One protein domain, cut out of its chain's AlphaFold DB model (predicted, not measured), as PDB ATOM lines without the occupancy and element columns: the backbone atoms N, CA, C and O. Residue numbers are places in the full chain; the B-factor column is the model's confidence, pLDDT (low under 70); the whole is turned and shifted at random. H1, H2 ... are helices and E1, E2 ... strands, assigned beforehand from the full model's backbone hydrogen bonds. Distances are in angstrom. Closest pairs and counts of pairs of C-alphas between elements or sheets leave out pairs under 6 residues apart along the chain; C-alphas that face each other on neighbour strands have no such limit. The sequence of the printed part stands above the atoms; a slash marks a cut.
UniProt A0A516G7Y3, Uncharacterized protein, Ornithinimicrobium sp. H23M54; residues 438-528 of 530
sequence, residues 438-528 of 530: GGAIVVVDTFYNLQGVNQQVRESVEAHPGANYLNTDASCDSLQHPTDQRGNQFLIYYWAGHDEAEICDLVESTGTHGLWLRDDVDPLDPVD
ATOM      1  N   GLY A 438      16.161  15.298   4.623       92.00
ATOM      2  CA  GLY A 438      17.234  14.650   3.877       92.00
ATOM      3  C   GLY A 438      16.754  13.806   2.701       92.00
ATOM      4  O   GLY A 438      17.562  13.075   2.133       92.00
ATOM      5  N   GLY A 439      15.474  13.876   2.329       95.19
ATOM      6  CA  GLY A 439      14.997  13.314   1.066       95.19
ATOM      7  C   GLY A 439      15.539  14.077  -0.140       95.19
ATOM      8  O   GLY A 439      16.252  15.065   0.005       95.19
ATOM      9  N   ALA A 440      15.204  13.642  -1.345       96.12
ATOM     10  CA  ALA A 440      15.697  14.250  -2.569       96.12
ATOM     11  C   ALA A 440      14.635  14.355  -3.652       96.12
ATOM     12  O   ALA A 440      13.664  13.591  -3.717       96.12
ATOM     13  N   ILE A 441      14.870  15.312  -4.540       97.56
ATOM     14  CA  ILE A 441      14.047  15.583  -5.709       97.56
ATOM     15  C   ILE A 441      14.913  15.632  -6.962       97.56
ATOM     16  O   ILE A 441      16.083  15.994  -6.899       97.56
ATOM     17  N   VAL A 442      14.325  15.308  -8.107       97.75
ATOM     18  CA  VAL A 442      14.932  15.522  -9.426       97.75
ATOM     19  C   VAL A 442      14.137  16.599 -10.143       97.75
ATOM     20  O   VAL A 442      12.937  16.427 -10.367       97.75
ATOM     21  N   VAL A 443      14.789  17.723 -10.441       97.06
ATOM     22  CA  VAL A 443      14.148  18.917 -11.007       97.06
ATOM     23  C   VAL A 443      14.077  18.780 -12.520       97.06
ATOM     24  O   VAL A 443      15.110  18.706 -13.181       97.06
ATOM     25  N   VAL A 444      12.863  18.786 -13.069       97.69
ATOM     26  CA  VAL A 444      12.648  18.666 -14.518       97.69
ATOM     27  C   VAL A 444      12.491  20.010 -15.209       97.69
ATOM     28  O   VAL A 444      13.065  20.205 -16.271       97.69
ATOM     29  N   ASP A 445      11.792  20.953 -14.578       96.94
ATOM     30  CA  ASP A 445      11.613  22.312 -15.087       96.94
ATOM     31  C   ASP A 445      11.694  23.329 -13.947       96.94
ATOM     32  O   ASP A 445      11.449  23.027 -12.776       96.94
ATOM     33  N   THR A 446      12.048  24.563 -14.294       94.44
ATOM     34  CA  THR A 446      12.174  25.681 -13.358       94.44
ATOM     35  C   THR A 446      11.587  26.938 -13.978       94.44
ATOM     36  O   THR A 446      11.976  27.332 -15.076       94.44
ATOM     37  N   PHE A 447      10.687  27.593 -13.251       93.12
ATOM     38  CA  PHE A 447      10.011  28.807 -13.692       93.12
ATOM     39  C   PHE A 447      10.293  29.959 -12.738       93.12
ATOM     40  O   PHE A 447      10.327  29.775 -11.522       93.12
ATOM     41  N   TYR A 448      10.461  31.151 -13.306       86.88
ATOM     42  CA  TYR A 448      10.678  32.398 -12.579       86.88
ATOM     43  C   TYR A 448       9.594  33.404 -12.953       86.88
ATOM     44  O   TYR A 448       9.093  33.389 -14.078       86.88
ATOM     45  N   ASN A 449       9.345  34.350 -12.048       71.06
ATOM     46  CA  ASN A 449       8.403  35.462 -12.202       71.06
ATOM     47  C   ASN A 449       6.924  35.061 -12.120       71.06
ATOM     48  O   ASN A 449       6.540  33.917 -12.322       71.06
ATOM     49  N   LEU A 450       6.071  36.041 -11.809       61.75
ATOM     50  CA  LEU A 450       4.642  35.826 -11.565       61.75
ATOM     51  C   LEU A 450       3.784  35.855 -12.840       61.75
ATOM     52  O   LEU A 450       2.689  35.290 -12.858       61.75
ATOM     53  N   GLN A 451       4.237  36.503 -13.917       66.94
ATOM     54  CA  GLN A 451       3.392  36.675 -15.099       66.94
ATOM     55  C   GLN A 451       3.321  35.382 -15.919       66.94
ATOM     56  O   GLN A 451       4.300  34.943 -16.509       66.94
ATOM     57  N   GLY A 452       2.133  34.775 -15.974       76.75
ATOM     58  CA  GLY A 452       1.884  33.571 -16.771       76.75
ATOM     59  C   GLY A 452       2.416  32.268 -16.163       76.75
ATOM     60  O   GLY A 452       2.203  31.209 -16.753       76.75
ATOM     61  N   VAL A 453       3.026  32.316 -14.973       86.62
ATOM     62  CA  VAL A 453       3.629  31.143 -14.320       86.62
ATOM     63  C   VAL A 453       2.624  30.010 -14.111       86.62
ATOM     64  O   VAL A 453       2.953  28.856 -14.352       86.62
ATOM     65  N   ASN A 454       1.358  30.318 -13.808       87.81
ATOM     66  CA  ASN A 454       0.308  29.304 -13.656       87.81
ATOM     67  C   ASN A 454       0.110  28.477 -14.929       87.81
ATOM     68  O   ASN A 454      -0.161  27.283 -14.841       87.81
ATOM     69  N   GLN A 455       0.200  29.104 -16.105       90.38
ATOM     70  CA  GLN A 455       0.041  28.393 -17.371       90.38
ATOM     71  C   GLN A 455       1.278  27.544 -17.671       90.38
ATOM     72  O   GLN A 455       1.127  26.388 -18.041       90.38
ATOM     73  N   GLN A 456       2.477  28.082 -17.443       93.38
ATOM     74  CA  GLN A 456       3.737  27.374 -17.692       93.38
ATOM     75  C   GLN A 456       3.920  26.165 -16.763       93.38
ATOM     76  O   GLN A 456       4.206  25.065 -17.228       93.38
ATOM     77  N   VAL A 457       3.669  26.339 -15.460       95.38
ATOM     78  CA  VAL A 457       3.699  25.247 -14.473       95.38
ATOM     79  C   VAL A 457       2.654  24.194 -14.833       95.38
ATOM     80  O   VAL A 457       2.968  23.010 -14.815       95.38
ATOM     81  N   ARG A 458       1.433  24.594 -15.224       95.25
ATOM     82  CA  ARG A 458       0.399  23.649 -15.679       95.25
ATOM     83  C   ARG A 458       0.867  22.825 -16.873       95.25
ATOM     84  O   ARG A 458       0.771  21.604 -16.832       95.25
ATOM     85  N   GLU A 459       1.371  23.483 -17.913       95.38
ATOM     86  CA  GLU A 459       1.856  22.819 -19.125       95.38
ATOM     87  C   GLU A 459       3.008  21.858 -18.821       95.38
ATOM     88  O   GLU A 459       3.033  20.748 -19.349       95.38
ATOM     89  N   SER A 460       3.926  22.240 -17.929       96.56
ATOM     90  CA  SER A 460       5.031  21.367 -17.537       96.56
ATOM     91  C   SER A 460       4.583  20.176 -16.688       96.56
ATOM     92  O   SER A 460       5.006  19.054 -16.964       96.56
ATOM     93  N   VAL A 461       3.681  20.361 -15.717       96.62
ATOM     94  CA  VAL A 461       3.110  19.240 -14.944       96.62
ATOM     95  C   VAL A 461       2.354  18.274 -15.866       96.62
ATOM     96  O   VAL A 461       2.490  17.059 -15.735       96.62
ATOM     97  N   GLU A 462       1.610  18.786 -16.853       95.81
ATOM     98  CA  GLU A 462       0.939  17.962 -17.870       95.81
ATOM     99  C   GLU A 462       1.932  17.216 -18.783       95.81
ATOM    100  O   GLU A 462       1.667  16.077 -19.182       95.81
ATOM    101  N   ALA A 463       3.078  17.829 -19.098       97.19
ATOM    102  CA  ALA A 463       4.146  17.228 -19.898       97.19
ATOM    103  C   ALA A 463       4.973  16.177 -19.134       97.19
ATOM    104  O   ALA A 463       5.566  15.299 -19.768       97.19
ATOM    105  N   HIS A 464       4.961  16.213 -17.797       96.81
ATOM    106  CA  HIS A 464       5.730  15.326 -16.922       96.81
ATOM    107  C   HIS A 464       4.823  14.524 -15.967       96.81
ATOM    108  O   HIS A 464       4.787  14.792 -14.764       96.81
ATOM    109  N   PRO A 465       4.101  13.488 -16.449       96.50
ATOM    110  CA  PRO A 465       3.205  12.699 -15.608       96.50
ATOM    111  C   PRO A 465       3.900  12.142 -14.358       96.50
ATOM    112  O   PRO A 465       4.940  11.489 -14.456       96.50
ATOM    113  N   GLY A 466       3.297  12.374 -13.190       95.62
ATOM    114  CA  GLY A 466       3.823  11.955 -11.887       95.62
ATOM    115  C   GLY A 466       4.785  12.952 -11.232       95.62
ATOM    116  O   GLY A 466       5.194  12.716 -10.095       95.62
ATOM    117  N   ALA A 467       5.136  14.044 -11.917       97.50
ATOM    118  CA  ALA A 467       5.856  15.145 -11.300       97.50
ATOM    119  C   ALA A 467       4.920  15.944 -10.386       97.50
ATOM    120  O   ALA A 467       3.706  15.997 -10.583       97.50
ATOM    121  N   ASN A 468       5.508  16.569  -9.376       97.06
ATOM    122  CA  ASN A 468       4.858  17.535  -8.507       97.06
ATOM    123  C   ASN A 468       5.437  18.915  -8.808       97.06
ATOM    124  O   ASN A 468       6.457  19.031  -9.487       97.06
ATOM    125  N   TYR A 469       4.819  19.959  -8.271       96.25
ATOM    126  CA  TYR A 469       5.421  21.284  -8.283       96.25
ATOM    127  C   TYR A 469       5.485  21.872  -6.882       96.25
ATOM    128  O   TYR A 469       4.631  21.590  -6.038       96.25
ATOM    129  N   LEU A 470       6.505  22.683  -6.640       95.06
ATOM    130  CA  LEU A 470       6.707  23.432  -5.404       95.06
ATOM    131  C   LEU A 470       7.134  24.863  -5.723       95.06
ATOM    132  O   LEU A 470       7.488  25.178  -6.860       95.06
ATOM    133  N   ASN A 471       7.124  25.716  -4.708       91.94
ATOM    134  CA  ASN A 471       7.729  27.039  -4.747       91.94
ATOM    135  C   ASN A 471       8.958  27.030  -3.829       91.94
ATOM    136  O   ASN A 471       8.865  26.538  -2.702       91.94
ATOM    137  N   THR A 472      10.104  27.526  -4.303       90.00
ATOM    138  CA  THR A 472      11.364  27.455  -3.546       90.00
ATOM    139  C   THR A 472      11.399  28.403  -2.352       90.00
ATOM    140  O   THR A 472      11.975  28.030  -1.341       90.00
ATOM    141  N   ASP A 473      10.681  29.535  -2.405       79.38
ATOM    142  CA  ASP A 473      10.444  30.448  -1.261       79.38
ATOM    143  C   ASP A 473       9.709  29.750  -0.109       79.38
ATOM    144  O   ASP A 473       9.605  30.245   1.010       79.38
ATOM    145  N   ALA A 474       9.104  28.611  -0.439       75.81
ATOM    146  CA  ALA A 474       8.250  27.834   0.419       75.81
ATOM    147  C   ALA A 474       8.759  26.403   0.625       75.81
ATOM    148  O   ALA A 474       7.975  25.457   0.699       75.81
ATOM    149  N   SER A 475      10.076  26.226   0.634       85.94
ATOM    150  CA  SER A 475      10.732  24.921   0.702       85.94
ATOM    151  C   SER A 475      12.026  24.993   1.526       85.94
ATOM    152  O   SER A 475      12.268  25.981   2.209       85.94
ATOM    153  N   CYS A 476      12.822  23.922   1.503       87.69
ATOM    154  CA  CYS A 476      14.059  23.772   2.276       87.69
ATOM    155  C   CYS A 476      15.169  24.725   1.819       87.69
ATOM    156  O   CYS A 476      15.227  25.059   0.636       87.69
ATOM    157  N   ASP A 477      16.108  25.062   2.710       82.31
ATOM    158  CA  ASP A 477      17.215  25.999   2.417       82.31
ATOM    159  C   ASP A 477      18.189  25.522   1.333       82.31
ATOM    160  O   ASP A 477      18.822  26.319   0.644       82.31
ATOM    161  N   SER A 478      18.265  24.208   1.147       85.69
ATOM    162  CA  SER A 478      18.921  23.556   0.004       85.69
ATOM    163  C   SER A 478      18.337  23.917  -1.364       85.69
ATOM    164  O   SER A 478      18.927  23.571  -2.388       85.69
ATOM    165  N   LEU A 479      17.175  24.565  -1.428       89.62
ATOM    166  CA  LEU A 479      16.635  25.083  -2.673       89.62
ATOM    167  C   LEU A 479      17.013  26.551  -2.827       89.62
ATOM    168  O   LEU A 479      17.085  27.312  -1.867       89.62
ATOM    169  N   GLN A 480      17.254  26.968  -4.068       82.56
ATOM    170  CA  GLN A 480      17.572  28.360  -4.345       82.56
ATOM    171  C   GLN A 480      16.369  29.244  -3.992       82.56
ATOM    172  O   GLN A 480      15.359  29.266  -4.701       82.56
ATOM    173  N   HIS A 481      16.491  29.967  -2.880       78.06
ATOM    174  CA  HIS A 481      15.517  30.970  -2.471       78.06
ATOM    175  C   HIS A 481      15.433  32.101  -3.507       78.06
ATOM    176  O   HIS A 481      16.428  32.409  -4.183       78.06
ATOM    177  N   PRO A 482      14.262  32.746  -3.642       67.50
ATOM    178  CA  PRO A 482      14.124  33.971  -4.408       67.50
ATOM    179  C   PRO A 482      15.193  34.988  -4.031       67.50
ATOM    180  O   PRO A 482      15.496  35.217  -2.864       67.50
ATOM    181  N   THR A 483      15.721  35.657  -5.044       66.00
ATOM    182  CA  THR A 483      16.441  36.913  -4.837       66.00
ATOM    183  C   THR A 483      15.560  38.039  -5.340       66.00
ATOM    184  O   THR A 483      14.731  37.842  -6.234       66.00
ATOM    185  N   ASP A 484      15.801  39.243  -4.843       52.00
ATOM    186  CA  ASP A 484      15.200  40.496  -5.300       52.00
ATOM    187  C   ASP A 484      15.329  40.701  -6.826       52.00
ATOM    188  O   ASP A 484      14.557  41.446  -7.424       52.00
ATOM    189  N   GLN A 485      16.237  39.972  -7.490       51.94
ATOM    190  CA  GLN A 485      16.406  39.968  -8.945       51.94
ATOM    191  C   GLN A 485      15.581  38.914  -9.702       51.94
ATOM    192  O   GLN A 485      15.311  39.110 -10.885       51.94
ATOM    193  N   ARG A 486      15.239  37.775  -9.082       60.06
ATOM    194  CA  ARG A 486      14.598  36.629  -9.766       60.06
ATOM    195  C   ARG A 486      13.137  36.408  -9.378       60.06
ATOM    196  O   ARG A 486      12.434  35.688 -10.085       60.06
ATOM    197  N   GLY A 487      12.685  37.037  -8.293       69.56
ATOM    198  CA  GLY A 487      11.346  36.833  -7.753       69.56
ATOM    199  C   GLY A 487      11.096  35.372  -7.370       69.56
ATOM    200  O   GLY A 487      12.026  34.580  -7.230       69.56
ATOM    201  N   ASN A 488       9.823  35.020  -7.203       80.69
ATOM    202  CA  ASN A 488       9.424  33.664  -6.836       80.69
ATOM    203  C   ASN A 488       9.848  32.645  -7.896       80.69
ATOM    204  O   ASN A 488       9.650  32.872  -9.095       80.69
ATOM    205  N   GLN A 489      10.356  31.506  -7.436       89.62
ATOM    206  CA  GLN A 489      10.780  30.402  -8.281       89.62
ATOM    207  C   GLN A 489       9.924  29.163  -7.999       89.62
ATOM    208  O   GLN A 489       9.689  28.793  -6.850       89.62
ATOM    209  N   PHE A 490       9.449  28.527  -9.067       94.19
ATOM    210  CA  PHE A 490       8.684  27.286  -9.015       94.19
ATOM    211  C   PHE A 490       9.481  26.161  -9.660       94.19
ATOM    212  O   PHE A 490      10.019  26.333 -10.755       94.19
ATOM    213  N   LEU A 491       9.536  25.009  -8.993       96.31
ATOM    214  CA  LEU A 491      10.179  23.805  -9.517       96.31
ATOM    215  C   LEU A 491       9.123  22.771  -9.850       96.31
ATOM    216  O   LEU A 491       8.207  22.552  -9.058       96.31
ATOM    217  N   ILE A 492       9.304  22.102 -10.980       97.62
ATOM    218  CA  ILE A 492       8.609  20.861 -11.305       97.62
ATOM    219  C   ILE A 492       9.589  19.737 -11.037       97.62
ATOM    220  O   ILE A 492      10.738  19.804 -11.480       97.62
ATOM    221  N   TYR A 493       9.172  18.728 -10.284       97.94
ATOM    222  CA  TYR A 493      10.102  17.729  -9.786       97.94
ATOM    223  C   TYR A 493       9.484  16.345  -9.614       97.94
ATOM    224  O   TYR A 493       8.288  16.189  -9.362       97.94
ATOM    225  N   TYR A 494      10.338  15.329  -9.664       98.06
ATOM    226  CA  TYR A 494      10.025  13.984  -9.199       98.06
ATOM    227  C   TYR A 494      10.613  13.748  -7.810       98.06
ATOM    228  O   TYR A 494      11.759  14.110  -7.550       98.06
ATOM    229  N   TRP A 495       9.839  13.133  -6.915       97.31
ATOM    230  CA  TRP A 495      10.364  12.667  -5.632       97.31
ATOM    231  C   TRP A 495      11.263  11.448  -5.853       97.31
ATOM    232  O   TRP A 495      10.834  10.482  -6.484       97.31
ATOM    233  N   ALA A 496      12.475  11.494  -5.312       96.62
ATOM    234  CA  ALA A 496      13.509  10.493  -5.541       96.62
ATOM    235  C   ALA A 496      13.857   9.659  -4.295       96.62
ATOM    236  O   ALA A 496      14.686   8.762  -4.378       96.62
ATOM    237  N   GLY A 497      13.214   9.917  -3.150       95.81
ATOM    238  CA  GLY A 497      13.475   9.179  -1.911       95.81
ATOM    239  C   GLY A 497      14.681   9.709  -1.143       95.81
ATOM    240  O   GLY A 497      14.988  10.894  -1.209       95.81
ATOM    241  N   HIS A 498      15.331   8.832  -0.378       96.00
ATOM    242  CA  HIS A 498      16.472   9.157   0.492       96.00
ATOM    243  C   HIS A 498      17.752   8.406   0.087       96.00
ATOM    244  O   HIS A 498      18.762   8.499   0.781       96.00
ATOM    245  N   ASP A 499      17.709   7.620  -0.992       96.50
ATOM    246  CA  ASP A 499      18.826   6.799  -1.465       96.50
ATOM    247  C   ASP A 499      19.508   7.468  -2.668       96.50
ATOM    248  O   ASP A 499      18.876   7.753  -3.682       96.50
ATOM    249  N   GLU A 500      20.817   7.699  -2.556       95.81
ATOM    250  CA  GLU A 500      21.650   8.285  -3.613       95.81
ATOM    251  C   GLU A 500      21.551   7.508  -4.933       95.81
ATOM    252  O   GLU A 500      21.475   8.114  -6.001       95.81
ATOM    253  N   ALA A 501      21.468   6.175  -4.874       96.62
ATOM    254  CA  ALA A 501      21.339   5.351  -6.069       96.62
ATOM    255  C   ALA A 501      19.990   5.568  -6.774       96.62
ATOM    256  O   ALA A 501      19.955   5.678  -7.998       96.62
ATOM    257  N   GLU A 502      18.893   5.685  -6.016       95.94
ATOM    258  CA  GLU A 502      17.558   5.942  -6.578       95.94
ATOM    259  C   GLU A 502      17.495   7.319  -7.252       95.94
ATOM    260  O   GLU A 502      16.905   7.468  -8.326       95.94
ATOM    261  N   ILE A 503      18.154   8.318  -6.659       96.38
ATOM    262  CA  ILE A 503      18.247   9.661  -7.232       96.38
ATOM    263  C   ILE A 503      19.069   9.640  -8.512       96.38
ATOM    264  O   ILE A 503      18.634  10.209  -9.509       96.38
ATOM    265  N   CYS A 504      20.225   8.979  -8.514       97.81
ATOM    266  CA  CYS A 504      21.091   8.954  -9.683       97.81
ATOM    267  C   CYS A 504      20.491   8.179 -10.858       97.81
ATOM    268  O   CYS A 504      20.589   8.647 -11.992       97.81
ATOM    269  N   ASP A 505      19.776   7.083 -10.597       97.62
ATOM    270  CA  ASP A 505      18.992   6.389 -11.622       97.62
ATOM    271  C   ASP A 505      17.932   7.331 -12.235       97.62
ATOM    272  O   ASP A 505      17.724   7.365 -13.454       97.62
ATOM    273  N   LEU A 506      17.270   8.143 -11.402       97.31
ATOM    274  CA  LEU A 506      16.253   9.090 -11.856       97.31
ATOM    275  C   LEU A 506      16.862  10.286 -12.609       97.31
ATOM    276  O   LEU A 506      16.328  10.689 -13.646       97.31
ATOM    277  N   VAL A 507      18.001  10.808 -12.150       97.38
ATOM    278  CA  VAL A 507      18.803  11.836 -12.832       97.38
ATOM    279  C   VAL A 507      19.234  11.349 -14.214       97.38
ATOM    280  O   VAL A 507      19.005  12.054 -15.196       97.38
ATOM    281  N   GLU A 508      19.768  10.129 -14.324       96.81
ATOM    282  CA  GLU A 508      20.156   9.537 -15.609       96.81
ATOM    283  C   GLU A 508      18.943   9.390 -16.538       96.81
ATOM    284  O   GLU A 508      19.006   9.755 -17.714       96.81
ATOM    285  N   SER A 509      17.812   8.906 -16.014       96.50
ATOM    286  CA  SER A 509      16.610   8.670 -16.822       96.50
ATOM    287  C   SER A 509      15.939   9.952 -17.332       96.50
ATOM    288  O   SER A 509      15.335   9.943 -18.406       96.50
ATOM    289  N   THR A 510      16.045  11.049 -16.577       95.50
ATOM    290  CA  THR A 510      15.457  12.351 -16.925       95.50
ATOM    291  C   THR A 510      16.428  13.234 -17.707       95.50
ATOM    292  O   THR A 510      15.988  14.103 -18.456       95.50
ATOM    293  N   GLY A 511      17.739  13.011 -17.565       94.25
ATOM    294  CA  GLY A 511      18.783  13.862 -18.133       94.25
ATOM    295  C   GLY A 511      18.898  15.222 -17.437       94.25
ATOM    296  O   GLY A 511      19.271  16.201 -18.083       94.25
ATOM    297  N   THR A 512      18.533  15.296 -16.155       94.94
ATOM    298  CA  THR A 512      18.469  16.548 -15.379       94.94
ATOM    299  C   THR A 512      19.414  16.510 -14.172       94.94
ATOM    300  O   THR A 512      20.507  15.967 -14.290       94.94
ATOM    301  N   HIS A 513      19.067  17.130 -13.042       95.31
ATOM    302  CA  HIS A 513      19.884  17.127 -11.827       95.31
ATOM    303  C   HIS A 513      19.026  16.871 -10.584       95.31
ATOM    304  O   HIS A 513      17.833  17.182 -10.550       95.31
ATOM    305  N   GLY A 514      19.655  16.279  -9.567       95.88
ATOM    306  CA  GLY A 514      19.044  16.010  -8.271       95.88
ATOM    307  C   GLY A 514      19.419  17.065  -7.235       95.88
ATOM    308  O   GLY A 514      20.527  17.598  -7.268       95.88
ATOM    309  N   LEU A 515      18.511  17.331  -6.298       95.38
ATOM    310  CA  LEU A 515      18.720  18.198  -5.140       95.38
ATOM    311  C   LEU A 515      18.326  17.449  -3.865       95.38
ATOM    312  O   LEU A 515      17.260  16.832  -3.806       95.38
ATOM    313  N   TRP A 516      19.172  17.528  -2.838       94.94
ATOM    314  CA  TRP A 516      18.850  17.049  -1.494       94.94
ATOM    315  C   TRP A 516      18.026  18.094  -0.752       94.94
ATOM    316  O   TRP A 516      18.445  19.237  -0.682       94.94
ATOM    317  N   LEU A 517      16.924  17.692  -0.132       93.25
ATOM    318  CA  LEU A 517      16.061  18.521   0.701       93.25
ATOM    319  C   LEU A 517      16.531  18.495   2.151       93.25
ATOM    320  O   LEU A 517      16.164  17.628   2.946       93.25
ATOM    321  N   ARG A 518      17.387  19.452   2.475       88.19
ATOM    322  CA  ARG A 518      17.958  19.666   3.804       88.19
ATOM    323  C   ARG A 518      17.922  21.154   4.138       88.19
ATOM    324  O   ARG A 518      17.979  21.988   3.228       88.19
ATOM    325  N   ASP A 519      17.864  21.450   5.422       80.56
ATOM    326  CA  ASP A 519      18.086  22.800   5.938       80.56
ATOM    327  C   ASP A 519      19.591  23.032   6.160       80.56
ATOM    328  O   ASP A 519      20.375  22.073   6.169       80.56
ATOM    329  N   ASP A 520      20.013  24.296   6.268       77.31
ATOM    330  CA  ASP A 520      21.402  24.702   6.560       77.31
ATOM    331  C   ASP A 520      22.491  24.212   5.572       77.31
ATOM    332  O   ASP A 520      23.683  24.148   5.897       77.31
ATOM    333  N   VAL A 521      22.117  23.883   4.335       75.75
ATOM    334  CA  VAL A 521      23.052  23.521   3.256       75.75
ATOM    335  C   VAL A 521      23.024  24.532   2.123       75.75
ATOM    336  O   VAL A 521      22.002  25.147   1.838       75.75
ATOM    337  N   ASP A 522      24.171  24.677   1.456       74.81
ATOM    338  CA  ASP A 522      24.298  25.534   0.281       74.81
ATOM    339  C   ASP A 522      23.373  25.020  -0.842       74.81
ATOM    340  O   ASP A 522      23.502  23.858  -1.246       74.81
ATOM    341  N   PRO A 523      22.462  25.856  -1.374       71.31
ATOM    342  CA  PRO A 523      21.529  25.460  -2.427       71.31
ATOM    343  C   PRO A 523      22.192  25.123  -3.771       71.31
ATOM    344  O   PRO A 523      21.515  24.738  -4.725       71.31
ATOM    345  N   LEU A 524      23.514  25.288  -3.881       74.56
ATOM    346  CA  LEU A 524      24.301  24.999  -5.078       74.56
ATOM    347  C   LEU A 524      25.020  23.642  -5.045       74.56
ATOM    348  O   LEU A 524      25.893  23.422  -5.887       74.56
ATOM    349  N   ASP A 525      24.683  22.750  -4.110       85.12
ATOM    350  CA  ASP A 525      25.279  21.412  -3.994       85.12
ATOM    351  C   ASP A 525      24.344  20.326  -4.575       85.12
ATOM    352  O   ASP A 525      23.582  19.694  -3.829       85.12
ATOM    353  N   PRO A 526      24.324  20.126  -5.912       90.06
ATOM    354  CA  PRO A 526      23.510  19.088  -6.529       90.06
ATOM    355  C   PRO A 526      23.996  17.694  -6.122       90.06
ATOM    356  O   PRO A 526      25.150  17.494  -5.748       90.06
ATOM    357  N   VAL A 527      23.115  16.705  -6.253       92.31
ATOM    358  CA  VAL A 527      23.476  15.296  -6.057       92.31
ATOM    359  C   VAL A 527      24.536  14.909  -7.100       92.31
ATOM    360  O   VAL A 527      24.290  15.018  -8.303       92.31
ATOM    361  N   ASP A 528      25.714  14.479  -6.643       93.75
ATOM    362  CA  ASP A 528      26.804  14.005  -7.503       93.75
ATOM    363  C   ASP A 528      26.543  12.557  -7.934       93.75
ATOM    364  O   ASP A 528      26.532  11.648  -7.108       93.75
TER     365      ASP A 528
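AT A GLANCE: This is residues 438 to 528 of the 530 residues of an uncharacterized protein of Ornithinimicrobium sp. H23M54 (UniProt A0A516G7Y3). One strongly twisted, arched sheet of four strands has two helices over the same face, H1 towards one end of the arch and H2 towards the other, the two apart from each other. On the side away from the helices, the long link between E2 and E3 and residues 517 to 521 loop under the arch. The printed part has 91 residues with two named helices and four named strands, along the chain E1 H1 E2 E3 H2 E4; the sheet order is E2, E3, E1, E4, antiparallel throughout. The class is mixed, helices and strands, in two layers, helices on one face of a sheet. The whole is compact, with a radius of gyration of the C-alphas of 12.8 A, and flat, spanning 37 by 31 by 17 A.

HOW THE PARTS SIT: The inner strands E3, residues 489 to 497, and E1, residues 440 to 448, are antiparallel at 166 degrees; N 442 and O 494 are within hydrogen-bond range at 2.9 A. E1 bends by 75 degrees at residue 444, and E3 by 62 degrees at residue 494. The edge strand E2, residues 468 to 471, forms a hairpin with E3, N 468 and O 493 standing 2.8 A apart. The other edge strand, E4, residues 513 to 516, is antiparallel to E1 at 113 degrees, with N 515 and O 441 2.8 A apart. H1, residues 453 to 463, is on the sheet at a height of 9.1 A, over E3 and only just over E1, on which 3 of its 11 C-alphas fall; it runs along the strands, at 23 degrees to E3 on the local plane. Its closest C-alphas to E3 are those of Val 461 and Ile 492, 6.8 A. H2, residues 500 to 510, on the same face, has a height over the sheet of 8.3 A and lies over E1, along the strands at 23 degrees to E1 on the local plane; the closest C-alphas of the two are those of Val 442 and Val 507, 6.3 A. E1, H1, E2 and E3, H2, E4 are split strand-helix-strand units, a helix linking two strands of one sheet that are not neighbours, with E3 between E1 and E2 and with E1 between E3 and E4, and each has a right-handed crossover. In H1 and H2 every O i to N i+4 pair is within hydrogen-bond range.

IN THESE COORDINATES: E1 begins at C-alpha 440, (15.697, 14.250, -2.569), and is 21.3 A long; E3 is 22.3 A. H1 is 15.0 A and H2 15.2 A. E2 is 10.6 A, and E4, 10.4 A, ends at C-alpha 516, (18.850, 17.049, -1.494).

THE WHOLE: The C-alphas farthest apart, of Gln 451 and Ala 501, are 37.2 A apart. The printed part has no cut. The link from E2 to E3, residues 472 to 488, is long, and the other four are tight. Mean pLDDT of the printed part is 88.9; residues 450 to 451 and 482 to 487 are under 70.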